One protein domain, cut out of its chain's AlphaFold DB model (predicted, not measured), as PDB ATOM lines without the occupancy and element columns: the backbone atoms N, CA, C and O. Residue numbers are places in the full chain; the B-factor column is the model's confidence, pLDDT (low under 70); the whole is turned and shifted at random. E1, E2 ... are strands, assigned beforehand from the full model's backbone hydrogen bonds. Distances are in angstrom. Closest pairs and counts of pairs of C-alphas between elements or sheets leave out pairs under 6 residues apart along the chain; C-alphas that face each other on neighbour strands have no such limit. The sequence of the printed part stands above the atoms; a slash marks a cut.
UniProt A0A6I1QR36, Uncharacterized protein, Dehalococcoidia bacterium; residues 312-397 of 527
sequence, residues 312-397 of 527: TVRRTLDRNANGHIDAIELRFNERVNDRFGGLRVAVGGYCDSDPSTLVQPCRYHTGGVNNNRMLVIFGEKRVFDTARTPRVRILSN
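What this domain is: This is residues 312 to 397 of the 527 residues of an uncharacterized protein of Dehalococcoidia bacterium (UniProt A0A6I1QR36). What shape is it? It has little regular structure: a twisted wall, E1 E2 E5 E4, with the pair E3 E6 loosely over one face. What makes it? The 86 printed residues, compact with radius of gyration of the C-alphas 12.6 A, span 34 by 31 by 18 A. Named strands E1 to E6, in chain order, hold 29: all strand, both sheets antiparallel.

Where its parts are: Where is the wall? E1, residues 312 to 317, 16.2 A long, begins at C-alpha 312 (-32.795, 53.555, 30.768); E2 is 327 to 332, E5 373 to 377, E4 363 to 365. Where is the pair? E3 is 344 to 347; E6, 392 to 396, ends at C-alpha 396 (-15.542, 50.684, 26.575).

How they stand to each other: Which strands pair? In the hairpin E1 and E2, N 315 and O 329 are within hydrogen-bond range at 2.9 A. How near are the sheets? The closest C-alphas of E3 and E5, Val 345 and Val 376, are 7.5 A apart.

The domain as a whole: Is there a cut? The printed part has no cut; the link E3 to E4 is long. Where is confidence low? Residues 353 to 359 and 366 to 370 have pLDDT under 70.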
ATOM      1  N   THR A 312     -31.550  53.584  29.987       89.94
ATOM      2  CA  THR A 312     -32.795  53.555  30.768       89.94
ATOM      3  C   THR A 312     -33.473  52.187  30.744       89.94
ATOM      4  O   THR A 312     -34.047  51.781  31.750       89.94
ATOM      5  N   VAL A 313     -33.358  51.434  29.644       90.12
ATOM      6  CA  VAL A 313     -33.952  50.091  29.506       90.12
ATOM      7  C   VAL A 313     -32.886  49.073  29.136       90.12
ATOM      8  O   VAL A 313     -32.018  49.349  28.314       90.12
ATOM      9  N   ARG A 314     -32.970  47.885  29.741       96.69
ATOM     10  CA  ARG A 314     -32.239  46.677  29.342       96.69
ATOM     11  C   ARG A 314     -33.233  45.539  29.273       96.69
ATOM     12  O   ARG A 314     -33.903  45.302  30.276       96.69
ATOM     13  N   ARG A 315     -33.331  44.853  28.141       94.94
ATOM     14  CA  ARG A 315     -34.324  43.793  27.959       94.94
ATOM     15  C   ARG A 315     -33.792  42.658  27.090       94.94
ATOM     16  O   ARG A 315     -33.151  42.932  26.081       94.94
ATOM     17  N   THR A 316     -34.024  41.409  27.481       96.75
ATOM     18  CA  THR A 316     -33.702  40.237  26.647       96.75
ATOM     19  C   THR A 316     -34.640  40.149  25.453       96.75
ATOM     20  O   THR A 316     -35.791  40.569  25.530       96.75
ATOM     21  N   LEU A 317     -34.140  39.637  24.331       92.56
ATOM     22  CA  LEU A 317     -34.930  39.397  23.131       92.56
ATOM     23  C   LEU A 317     -34.610  38.015  22.560       92.56
ATOM     24  O   LEU A 317     -33.444  37.632  22.467       92.56
ATOM     25  N   ASP A 318     -35.664  37.336  22.123       90.81
ATOM     26  CA  ASP A 318     -35.639  36.235  21.162       90.81
ATOM     27  C   ASP A 318     -36.290  36.780  19.885       90.81
ATOM     28  O   ASP A 318     -37.513  36.883  19.792       90.81
ATOM     29  N   ARG A 319     -35.484  37.270  18.937       86.50
ATOM     30  CA  ARG A 319     -36.008  38.006  17.771       86.50
ATOM     31  C   ARG A 319     -36.599  37.102  16.695       86.50
ATOM     32  O   ARG A 319     -37.344  37.594  15.850       86.50
ATOM     33  N   ASN A 320     -36.239  35.822  16.688       83.31
ATOM     34  CA  ASN A 320     -36.690  34.848  15.693       83.31
ATOM     35  C   ASN A 320     -37.732  33.860  16.261       83.31
ATOM     36  O   ASN A 320     -38.253  33.029  15.513       83.31
ATOM     37  N   ALA A 321     -38.072  34.002  17.545       86.50
ATOM     38  CA  ALA A 321     -39.083  33.241  18.263       86.50
ATOM     39  C   ALA A 321     -38.792  31.732  18.332       86.50
ATOM     40  O   ALA A 321     -39.720  30.915  18.272       86.50
ATOM     41  N   ASN A 322     -37.515  31.346  18.397       86.81
ATOM     42  CA  ASN A 322     -37.095  29.943  18.387       86.81
ATOM     43  C   ASN A 322     -36.869  29.347  19.791       86.81
ATOM     44  O   ASN A 322     -36.560  28.158  19.915       86.81
ATOM     45  N   GLY A 323     -37.070  30.139  20.847       91.56
ATOM     46  CA  GLY A 323     -36.895  29.734  22.237       91.56
ATOM     47  C   GLY A 323     -35.512  30.022  22.810       91.56
ATOM     48  O   GLY A 323     -35.248  29.599  23.945       91.56
ATOM     49  N   HIS A 324     -34.659  30.730  22.067       94.12
ATOM     50  CA  HIS A 324     -33.329  31.141  22.490       94.12
ATOM     51  C   HIS A 324     -33.183  32.663  22.462       94.12
ATOM     52  O   HIS A 324     -33.578  33.320  21.505       94.12
ATOM     53  N   ILE A 325     -32.579  33.241  23.503       94.88
ATOM     54  CA  ILE A 325     -32.242  34.666  23.464       94.88
ATOM     55  C   ILE A 325     -31.070  34.899  22.511       94.88
ATOM     56  O   ILE A 325     -30.055  34.198  22.559       94.88
ATOM     57  N   ASP A 326     -31.200  35.918  21.666       91.56
ATOM     58  CA  ASP A 326     -30.227  36.247  20.620       91.56
ATOM     59  C   ASP A 326     -29.819  37.731  20.625       91.56
ATOM     60  O   ASP A 326     -28.920  38.153  19.884       91.56
ATOM     61  N   ALA A 327     -30.459  38.537  21.479       93.75
ATOM     62  CA  ALA A 327     -30.086  39.923  21.687       93.75
ATOM     63  C   ALA A 327     -30.451  40.472  23.076       93.75
ATOM     64  O   ALA A 327     -31.335  39.979  23.778       93.75
ATOM     65  N   ILE A 328     -29.787  41.570  23.437       95.56
ATOM     66  CA  ILE A 328     -30.226  42.509  24.471       95.56
ATOM     67  C   ILE A 328     -30.611  43.827  23.797       95.56
ATOM     68  O   ILE A 328     -29.818  44.404  23.057       95.56
ATOM     69  N   GLU A 329     -31.798  44.338  24.107       94.06
ATOM     70  CA  GLU A 329     -32.198  45.717  23.842       94.06
ATOM     71  C   GLU A 329     -31.696  46.631  24.959       94.06
ATOM     72  O   GLU A 329     -32.057  46.465  26.124       94.06
ATOM     73  N   LEU A 330     -30.899  47.624  24.588       94.50
ATOM     74  CA  LEU A 330     -30.579  48.794  25.387       94.50
ATOM     75  C   LEU A 330     -31.412  49.963  24.854       94.50
ATOM     76  O   LEU A 330     -31.397  50.217  23.651       94.50
ATOM     77  N   ARG A 331     -32.122  50.690  25.721       89.50
ATOM     78  CA  ARG A 331     -32.656  52.015  25.366       89.50
ATOM     79  C   ARG A 331     -31.967  53.086  26.167       89.50
ATOM     80  O   ARG A 331     -31.707  52.886  27.350       89.50
ATOM     81  N   PHE A 332     -31.703  54.204  25.520       90.00
ATOM     82  CA  PHE A 332     -31.109  55.383  26.116       90.00
ATOM     83  C   PHE A 332     -32.200  56.407  26.450       90.00
ATOM     84  O   PHE A 332     -33.313  56.355  25.919       90.00
ATOM     85  N   ASN A 333     -31.890  57.330  27.356       84.75
ATOM     86  CA  ASN A 333     -32.730  58.497  27.652       84.75
ATOM     87  C   ASN A 333     -32.869  59.450  26.449       84.75
ATOM     88  O   ASN A 333     -33.748  60.303  26.467       84.75
ATOM     89  N   GLU A 334     -32.037  59.291  25.422       79.88
ATOM     90  CA  GLU A 334     -31.954  60.155  24.245       79.88
ATOM     91  C   GLU A 334     -31.411  59.396  23.026       79.88
ATOM     92  O   GLU A 334     -31.029  58.228  23.130       79.88
ATOM     93  N   ARG A 335     -31.412  60.032  21.851       81.81
ATOM     94  CA  ARG A 335     -30.901  59.418  20.617       81.81
ATOM     95  C   ARG A 335     -29.377  59.323  20.669       81.81
ATOM     96  O   ARG A 335     -28.710  60.277  21.050       81.81
ATOM     97  N   VAL A 336     -28.838  58.190  20.236       83.31
ATOM     98  CA  VAL A 336     -27.402  57.978  20.047       83.31
ATOM     99  C   VAL A 336     -27.111  57.733  18.572       83.31
ATOM    100  O   VAL A 336     -27.985  57.305  17.823       83.31
ATOM    101  N   ASN A 337     -25.890  58.022  18.143       81.25
ATOM    102  CA  ASN A 337     -25.437  57.739  16.790       81.25
ATOM    103  C   ASN A 337     -25.246  56.225  16.547       81.25
ATOM    104  O   ASN A 337     -25.229  55.431  17.482       81.25
ATOM    105  N   ASP A 338     -25.041  55.816  15.295       81.38
ATOM    106  CA  ASP A 338     -24.820  54.399  14.944       81.38
ATOM    107  C   ASP A 338     -23.335  54.034  14.777       81.38
ATOM    108  O   ASP A 338     -22.974  53.139  14.008       81.38
ATOM    109  N   ARG A 339     -22.432  54.757  15.451       83.50
ATOM    110  CA  ARG A 339     -20.985  54.534  15.345       83.50
ATOM    111  C   ARG A 339     -20.505  53.710  16.535       83.50
ATOM    112  O   ARG A 339     -20.509  54.183  17.669       83.50
ATOM    113  N   PHE A 340     -20.000  52.507  16.276       87.88
ATOM    114  CA  PHE A 340     -19.588  51.553  17.322       87.88
ATOM    115  C   PHE A 340     -18.063  51.367  17.450       87.88
ATOM    116  O   PHE A 340     -17.597  50.368  17.999       87.88
ATOM    117  N   GLY A 341     -17.266  52.308  16.945       86.38
ATOM    118  CA  GLY A 341     -15.816  52.332  17.131       86.38
ATOM    119  C   GLY A 341     -15.437  52.294  18.614       86.38
ATOM    120  O   GLY A 341     -15.953  53.059  19.432       86.38
ATOM    121  N   GLY A 342     -14.571  51.344  18.975       86.81
ATOM    122  CA  GLY A 342     -14.126  51.127  20.355       86.81
ATOM    123  C   GLY A 342     -15.222  50.682  21.335       86.81
ATOM    124  O   GLY A 342     -14.950  50.593  22.537       86.81
ATOM    125  N   LEU A 343     -16.445  50.409  20.859       91.31
ATOM    126  CA  LEU A 343     -17.546  49.949  21.697       91.31
ATOM    127  C   LEU A 343     -17.377  48.471  22.047       91.31
ATOM    128  O   LEU A 343     -17.288  47.596  21.183       91.31
ATOM    129  N   ARG A 344     -17.377  48.193  23.344       90.25
ATOM    130  CA  ARG A 344     -17.278  46.851  23.907       90.25
ATOM    131  C   ARG A 344     -18.404  46.654  24.899       90.25
ATOM    132  O   ARG A 344     -18.491  47.385  25.881       90.25
ATOM    133  N   VAL A 345     -19.257  45.669  24.655       92.19
ATOM    134  CA  VAL A 345     -20.284  45.221  25.602       92.19
ATOM    135  C   VAL A 345     -19.995  43.767  25.965       92.19
ATOM    136  O   VAL A 345     -19.534  43.002  25.121       92.19
ATOM    137  N   ALA A 346     -20.225  43.398  27.221       91.38
ATOM    138  CA  ALA A 346     -20.186  42.015  27.686       91.38
ATOM    139  C   ALA A 346     -21.587  41.569  28.112       91.38
ATOM    140  O   ALA A 346     -22.278  42.292  28.835       91.38
ATOM    141  N   VAL A 347     -21.976  40.366  27.686       93.69
ATOM    142  CA  VAL A 347     -23.221  39.690  28.063       93.69
ATOM    143  C   VAL A 347     -22.853  38.346  28.684       93.69
ATOM    144  O   VAL A 347     -22.369  37.440  28.005       93.69
ATOM    145  N   GLY A 348     -23.075  38.219  29.995       90.50
ATOM    146  CA  GLY A 348     -22.584  37.103  30.804       90.50
ATOM    147  C   GLY A 348     -22.924  35.728  30.223       90.50
ATOM    148  O   GLY A 348     -24.077  35.300  30.247       90.50
ATOM    149  N   GLY A 349     -21.900  35.022  29.738       87.62
ATOM    150  CA  GLY A 349     -22.014  33.674  29.185       87.62
ATOM    151  C   GLY A 349     -22.589  33.582  27.768       87.62
ATOM    152  O   GLY A 349     -22.977  32.480  27.393       87.62
ATOM    153  N   TYR A 350     -22.681  34.682  27.012       90.00
ATOM    154  CA  TYR A 350     -23.127  34.691  25.607       90.00
ATOM    155  C   TYR A 350     -22.075  35.289  24.683       90.00
ATOM    156  O   TYR A 350     -21.646  34.648  23.729       90.00
ATOM    157  N   CYS A 351     -21.642  36.507  24.988       87.44
ATOM    158  CA  CYS A 351     -20.590  37.181  24.256       87.44
ATOM    159  C   CYS A 351     -19.756  38.010  25.224       87.44
ATOM    160  O   CYS A 351     -20.286  38.663  26.128       87.44
ATOM    161  N   ASP A 352     -18.446  37.974  25.037       77.75
ATOM    162  CA  ASP A 352     -17.528  38.895  25.680       77.75
ATOM    163  C   ASP A 352     -16.720  39.552  24.572       77.75
ATOM    164  O   ASP A 352     -16.332  38.921  23.594       77.75
ATOM    165  N   SER A 353     -16.528  40.854  24.693       60.28
ATOM    166  CA  SER A 353     -15.666  41.594  23.783       60.28
ATOM    167  C   SER A 353     -14.221  41.617  24.280       60.28
ATOM    168  O   SER A 353     -13.415  42.343  23.708       60.28
ATOM    169  N   ASP A 354     -13.884  40.888  25.354       60.50
ATOM    170  CA  ASP A 354     -12.505  40.628  25.771       60.50
ATOM    171  C   ASP A 354     -11.754  39.726  24.784       60.50
ATOM    172  O   ASP A 354     -12.042  38.527  24.723       60.50
ATOM    173  N   PRO A 355     -10.760  40.272  24.044       54.25
ATOM    174  CA  PRO A 355      -9.964  39.505  23.088       54.25
ATOM    175  C   PRO A 355      -9.170  38.362  23.732       54.25
ATOM    176  O   PRO A 355      -8.695  37.483  23.022       54.25
ATOM    177  N   SER A 356      -8.995  38.381  25.059       55.97
ATOM    178  CA  SER A 356      -8.305  37.327  25.808       55.97
ATOM    179  C   SER A 356      -9.189  36.113  26.120       55.97
ATOM    180  O   SER A 356      -8.692  35.090  26.590       55.97
ATOM    181  N   THR A 357     -10.493  36.194  25.838       58.78
ATOM    182  CA  THR A 357     -11.441  35.098  26.060       58.78
ATOM    183  C   THR A 357     -11.788  34.406  24.740       58.78
ATOM    184  O   THR A 357     -11.969  35.052  23.715       58.78
ATOM    185  N   LEU A 358     -11.932  33.074  24.745       56.84
ATOM    186  CA  LEU A 358     -12.368  32.281  23.574       56.84
ATOM    187  C   LEU A 358     -13.862  32.482  23.216       56.84
ATOM    188  O   LEU A 358     -14.453  31.666  22.508       56.84
ATOM    189  N   VAL A 359     -14.503  33.529  23.738       65.38
ATOM    190  CA  VAL A 359     -15.924  33.824  23.537       65.38
ATOM    191  C   VAL A 359     -16.067  34.776  22.347       65.38
ATOM    192  O   VAL A 359     -15.304  35.726  22.211       65.38
ATOM    193  N   GLN A 360     -17.037  34.530  21.457       71.56
ATOM    194  CA  GLN A 360     -17.267  35.411  20.307       71.56
ATOM    195  C   GLN A 360     -17.640  36.839  20.752       71.56
ATOM    196  O   GLN A 360     -18.439  36.992  21.684       71.56
ATOM    197  N   PRO A 361     -17.140  37.879  20.056       77.94
ATOM    198  CA  PRO A 361     -17.498  39.258  20.354       77.94
ATOM    199  C   PRO A 361     -18.969  39.522  20.033       77.94
ATOM    200  O   PRO A 361     -19.519  39.014  19.051       77.94
ATOM    201  N   CYS A 362     -19.601  40.363  20.851       86.19
ATOM    202  CA  CYS A 362     -20.948  40.841  20.572       86.19
ATOM    203  C   CYS A 362     -20.959  41.683  19.285       86.19
ATOM    204  O   CYS A 362     -19.996  42.389  18.977       86.19
ATOM    205  N   ARG A 363     -22.076  41.650  18.558       88.50
ATOM    206  CA  ARG A 363     -22.340  42.543  17.420       88.50
ATOM    207  C   ARG A 363     -23.341  43.610  17.832       88.50
ATOM    208  O   ARG A 363     -24.127  43.397  18.752       88.50
ATOM    209  N   TYR A 364     -23.333  44.744  17.146       86.00
ATOM    210  CA  TYR A 364     -24.145  45.895  17.530       86.00
ATOM    211  C   TYR A 364     -24.946  46.417  16.351       86.00
ATOM    212  O   TYR A 364     -24.450  46.471  15.228       86.00
ATOM    213  N   HIS A 365     -26.181  46.818  16.620       72.12
ATOM    214  CA  HIS A 365     -27.002  47.550  15.668       72.12
ATOM    215  C   HIS A 365     -28.054  48.363  16.422       72.12
ATOM    216  O   HIS A 365     -28.604  47.877  17.397       72.12
ATOM    217  N   THR A 366     -28.393  49.569  15.992       61.09
ATOM    218  CA  THR A 366     -29.398  50.433  16.647       61.09
ATOM    219  C   THR A 366     -30.843  50.109  16.252       61.09
ATOM    220  O   THR A 366     -31.810  50.617  16.817       61.09
ATOM    221  N   GLY A 367     -31.040  49.192  15.300       52.22
ATOM    222  CA  GLY A 367     -32.372  48.816  14.819       52.22
ATOM    223  C   GLY A 367     -33.080  49.920  14.021       52.22
ATOM    224  O   GLY A 367     -34.280  49.805  13.797       52.22
ATOM    225  N   GLY A 368     -32.347  50.971  13.631       54.34
ATOM    226  CA  GLY A 368     -32.762  52.128  12.829       54.34
ATOM    227  C   GLY A 368     -31.691  53.228  12.901       54.34
ATOM    228  O   GLY A 368     -30.830  53.151  13.767       54.34
ATOM    229  N   VAL A 369     -31.736  54.238  12.026       57.94
ATOM    230  CA  VAL A 369     -30.683  55.273  11.986       57.94
ATOM    231  C   VAL A 369     -30.748  56.209  13.201       57.94
ATOM    232  O   VAL A 369     -31.818  56.746  13.481       57.94
ATOM    233  N   ASN A 370     -29.618  56.420  13.884       64.94
ATOM    234  CA  ASN A 370     -29.374  57.377  14.974       64.94
ATOM    235  C   ASN A 370     -30.566  57.556  15.938       64.94
ATOM    236  O   ASN A 370     -31.161  58.635  16.046       64.94
ATOM    237  N   ASN A 371     -30.956  56.478  16.617       74.12
ATOM    238  CA  ASN A 371     -32.124  56.445  17.496       74.12
ATOM    239  C   ASN A 371     -31.728  56.175  18.962       74.12
ATOM    240  O   ASN A 371     -30.555  56.092  19.305       74.12
ATOM    241  N   ASN A 372     -32.700  56.064  19.870       82.38
ATOM    242  CA  ASN A 372     -32.439  55.815  21.295       82.38
ATOM    243  C   ASN A 372     -32.401  54.325  21.671       82.38
ATOM    244  O   ASN A 372     -32.569  53.979  22.840       82.38
ATOM    245  N   ARG A 373     -32.231  53.428  20.703       85.12
ATOM    246  CA  ARG A 373     -32.290  51.977  20.861       85.12
ATOM    247  C   ARG A 373     -31.017  51.351  20.304       85.12
ATOM    248  O   ARG A 373     -30.560  51.675  19.224       85.12
ATOM    249  N   MET A 374     -30.455  50.397  21.030       89.19
ATOM    250  CA  MET A 374     -29.317  49.599  20.596       89.19
ATOM    251  C   MET A 374     -29.573  48.132  20.901       89.19
ATOM    252  O   MET A 374     -29.964  47.767  22.002       89.19
ATOM    253  N   LEU A 375     -29.338  47.280  19.916       89.56
ATOM    254  CA  LEU A 375     -29.321  45.836  20.037       89.56
ATOM    255  C   LEU A 375     -27.881  45.359  20.166       89.56
ATOM    256  O   LEU A 375     -27.041  45.621  19.303       89.56
ATOM    257  N   VAL A 376     -27.622  44.625  21.239       93.31
ATOM    258  CA  VAL A 376     -26.405  43.840  21.434       93.31
ATOM    259  C   VAL A 376     -26.743  42.414  21.026       93.31
ATOM    260  O   VAL A 376     -27.518  41.756  21.709       93.31
ATOM    261  N   ILE A 377     -26.210  41.967  19.895       91.06
ATOM    262  CA  ILE A 377     -26.548  40.705  19.231       91.06
ATOM    263  C   ILE A 377     -25.453  39.673  19.506       91.06
ATOM    264  O   ILE A 377     -24.261  39.992  19.430       91.06
ATOM    265  N   PHE A 378     -25.847  38.432  19.778       90.81
ATOM    266  CA  PHE A 378     -24.932  37.328  20.071       90.81
ATOM    267  C   PHE A 378     -25.465  35.985  19.573       90.81
ATOM    268  O   PHE A 378     -26.605  35.873  19.137       90.81
ATOM    269  N   GLY A 379     -24.596  34.972  19.597       86.88
ATOM    270  CA  GLY A 379     -24.961  33.607  19.238       86.88
ATOM    271  C   GLY A 379     -25.829  32.943  20.306       86.88
ATOM    272  O   GLY A 379     -25.594  33.099  21.506       86.88
ATOM    273  N   GLU A 380     -26.806  32.171  19.848       89.81
ATOM    274  CA  GLU A 380     -27.701  31.390  20.696       89.81
ATOM    275  C   GLU A 380     -26.977  30.206  21.354       89.81
ATOM    276  O   GLU A 380     -26.017  29.633  20.823       89.81
ATOM    277  N   LYS A 381     -27.474  29.791  22.521       88.44
ATOM    278  CA  LYS A 381     -27.026  28.564  23.187       88.44
ATOM    279  C   LYS A 381     -27.775  27.350  22.655       88.44
ATOM    280  O   LYS A 381     -28.871  27.438  22.130       88.44
ATOM    281  N   ARG A 382     -27.232  26.162  22.925       87.69
ATOM    282  CA  ARG A 382     -27.919  24.884  22.646       87.69
ATOM    283  C   ARG A 382     -29.126  24.610  23.554       87.69
ATOM    284  O   ARG A 382     -29.831  23.629  23.345       87.69
ATOM    285  N   VAL A 383     -29.328  25.415  24.596       92.00
ATOM    286  CA  VAL A 383     -30.386  25.237  25.597       92.00
ATOM    287  C   VAL A 383     -31.350  26.409  25.497       92.00
ATOM    288  O   VAL A 383     -30.898  27.543  25.387       92.00
ATOM    289  N   PHE A 384     -32.653  26.124  25.545       95.44
ATOM    290  CA  PHE A 384     -33.698  27.148  25.578       95.44
ATOM    291  C   PHE A 384     -33.562  28.023  26.822       95.44
ATOM    292  O   PHE A 384     -33.390  27.509  27.934       95.44
ATOM    293  N   ASP A 385     -33.608  29.332  26.627       95.75
ATOM    294  CA  ASP A 385     -33.174  30.296  27.635       95.75
ATOM    295  C   ASP A 385     -33.900  31.645  27.564       95.75
ATOM    296  O   ASP A 385     -33.393  32.632  28.081       95.75
ATOM    297  N   THR A 386     -35.110  31.662  27.010       95.25
ATOM    298  CA  THR A 386     -36.015  32.834  26.963       95.25
ATOM    299  C   THR A 386     -36.194  33.502  28.336       95.25
ATOM    300  O   THR A 386     -35.895  34.682  28.457       95.25
ATOM    301  N   ALA A 387     -36.402  32.728  29.408       95.12
ATOM    302  CA  ALA A 387     -36.470  33.248  30.784       95.12
ATOM    303  C   ALA A 387     -35.122  33.681  31.421       95.12
ATOM    304  O   ALA A 387     -35.044  33.925  32.634       95.12
ATOM    305  N   ARG A 388     -33.994  33.661  30.693       95.31
ATOM    306  CA  ARG A 388     -32.679  34.036  31.250       95.31
ATOM    307  C   ARG A 388     -32.422  35.526  31.071       95.31
ATOM    308  O   ARG A 388     -32.477  36.058  29.974       95.31
ATOM    309  N   THR A 389     -31.968  36.166  32.147       95.81
ATOM    310  CA  THR A 389     -31.571  37.580  32.178       95.81
ATOM    311  C   THR A 389     -30.067  37.728  32.471       95.81
ATOM    312  O   THR A 389     -29.662  38.049  33.592       95.81
ATOM    313  N   PRO A 390     -29.176  37.442  31.496       94.75
ATOM    314  CA  PRO A 390     -27.732  37.519  31.714       94.75
ATOM    315  C   PRO A 390     -27.284  38.951  32.011       94.75
ATOM    316  O   PRO A 390     -27.770  39.901  31.408       94.75
ATOM    317  N   ARG A 391     -26.315  39.120  32.919       94.69
ATOM    318  CA  ARG A 391     -25.765  40.442  33.258       94.69
ATOM    319  C   ARG A 391     -25.114  41.087  32.029       94.69
ATOM    320  O   ARG A 391     -24.316  40.442  31.354       94.69
ATOM    321  N   VAL A 392     -25.402  42.368  31.806       94.81
ATOM    322  CA  VAL A 392     -24.908  43.167  30.675       94.81
ATOM    323  C   VAL A 392     -24.078  44.335  31.189       94.81
ATOM    324  O   VAL A 392     -24.492  44.999  32.144       94.81
ATOM    325  N   ARG A 393     -22.917  44.589  30.578       93.50
ATOM    326  CA  ARG A 393     -22.036  45.712  30.936       93.50
ATOM    327  C   ARG A 393     -21.408  46.355  29.705       93.50
ATOM    328  O   ARG A 393     -20.798  45.647  28.907       93.50
ATOM    329  N   ILE A 394     -21.484  47.678  29.591       93.38
ATOM    330  CA  ILE A 394     -20.690  48.449  28.621       93.38
ATOM    331  C   ILE A 394     -19.269  48.606  29.181       93.38
ATOM    332  O   ILE A 394     -19.079  49.225  30.222       93.38
ATOM    333  N   LEU A 395     -18.273  48.018  28.521       91.81
ATOM    334  CA  LEU A 395     -16.872  47.974  28.959       91.81
ATOM    335  C   LEU A 395     -16.046  49.161  28.457       91.81
ATOM    336  O   LEU A 395     -15.224  49.696  29.194       91.81
ATOM    337  N   SER A 396     -16.236  49.553  27.199       91.19
ATOM    338  CA  SER A 396     -15.542  50.684  26.575       91.19
ATOM    339  C   SER A 396     -16.387  51.259  25.451       91.19
ATOM    340  O   SER A 396     -17.267  50.574  24.938       91.19
ATOM    341  N   ASN A 397     -16.121  52.505  25.074       92.94
ATOM    342  CA  ASN A 397     -16.764  53.190  23.960       92.94
ATOM    343  C   ASN A 397     -15.879  54.356  23.494       92.94
ATOM    344  O   ASN A 397     -15.313  55.047  24.340       92.94
TER     345      ASN A 397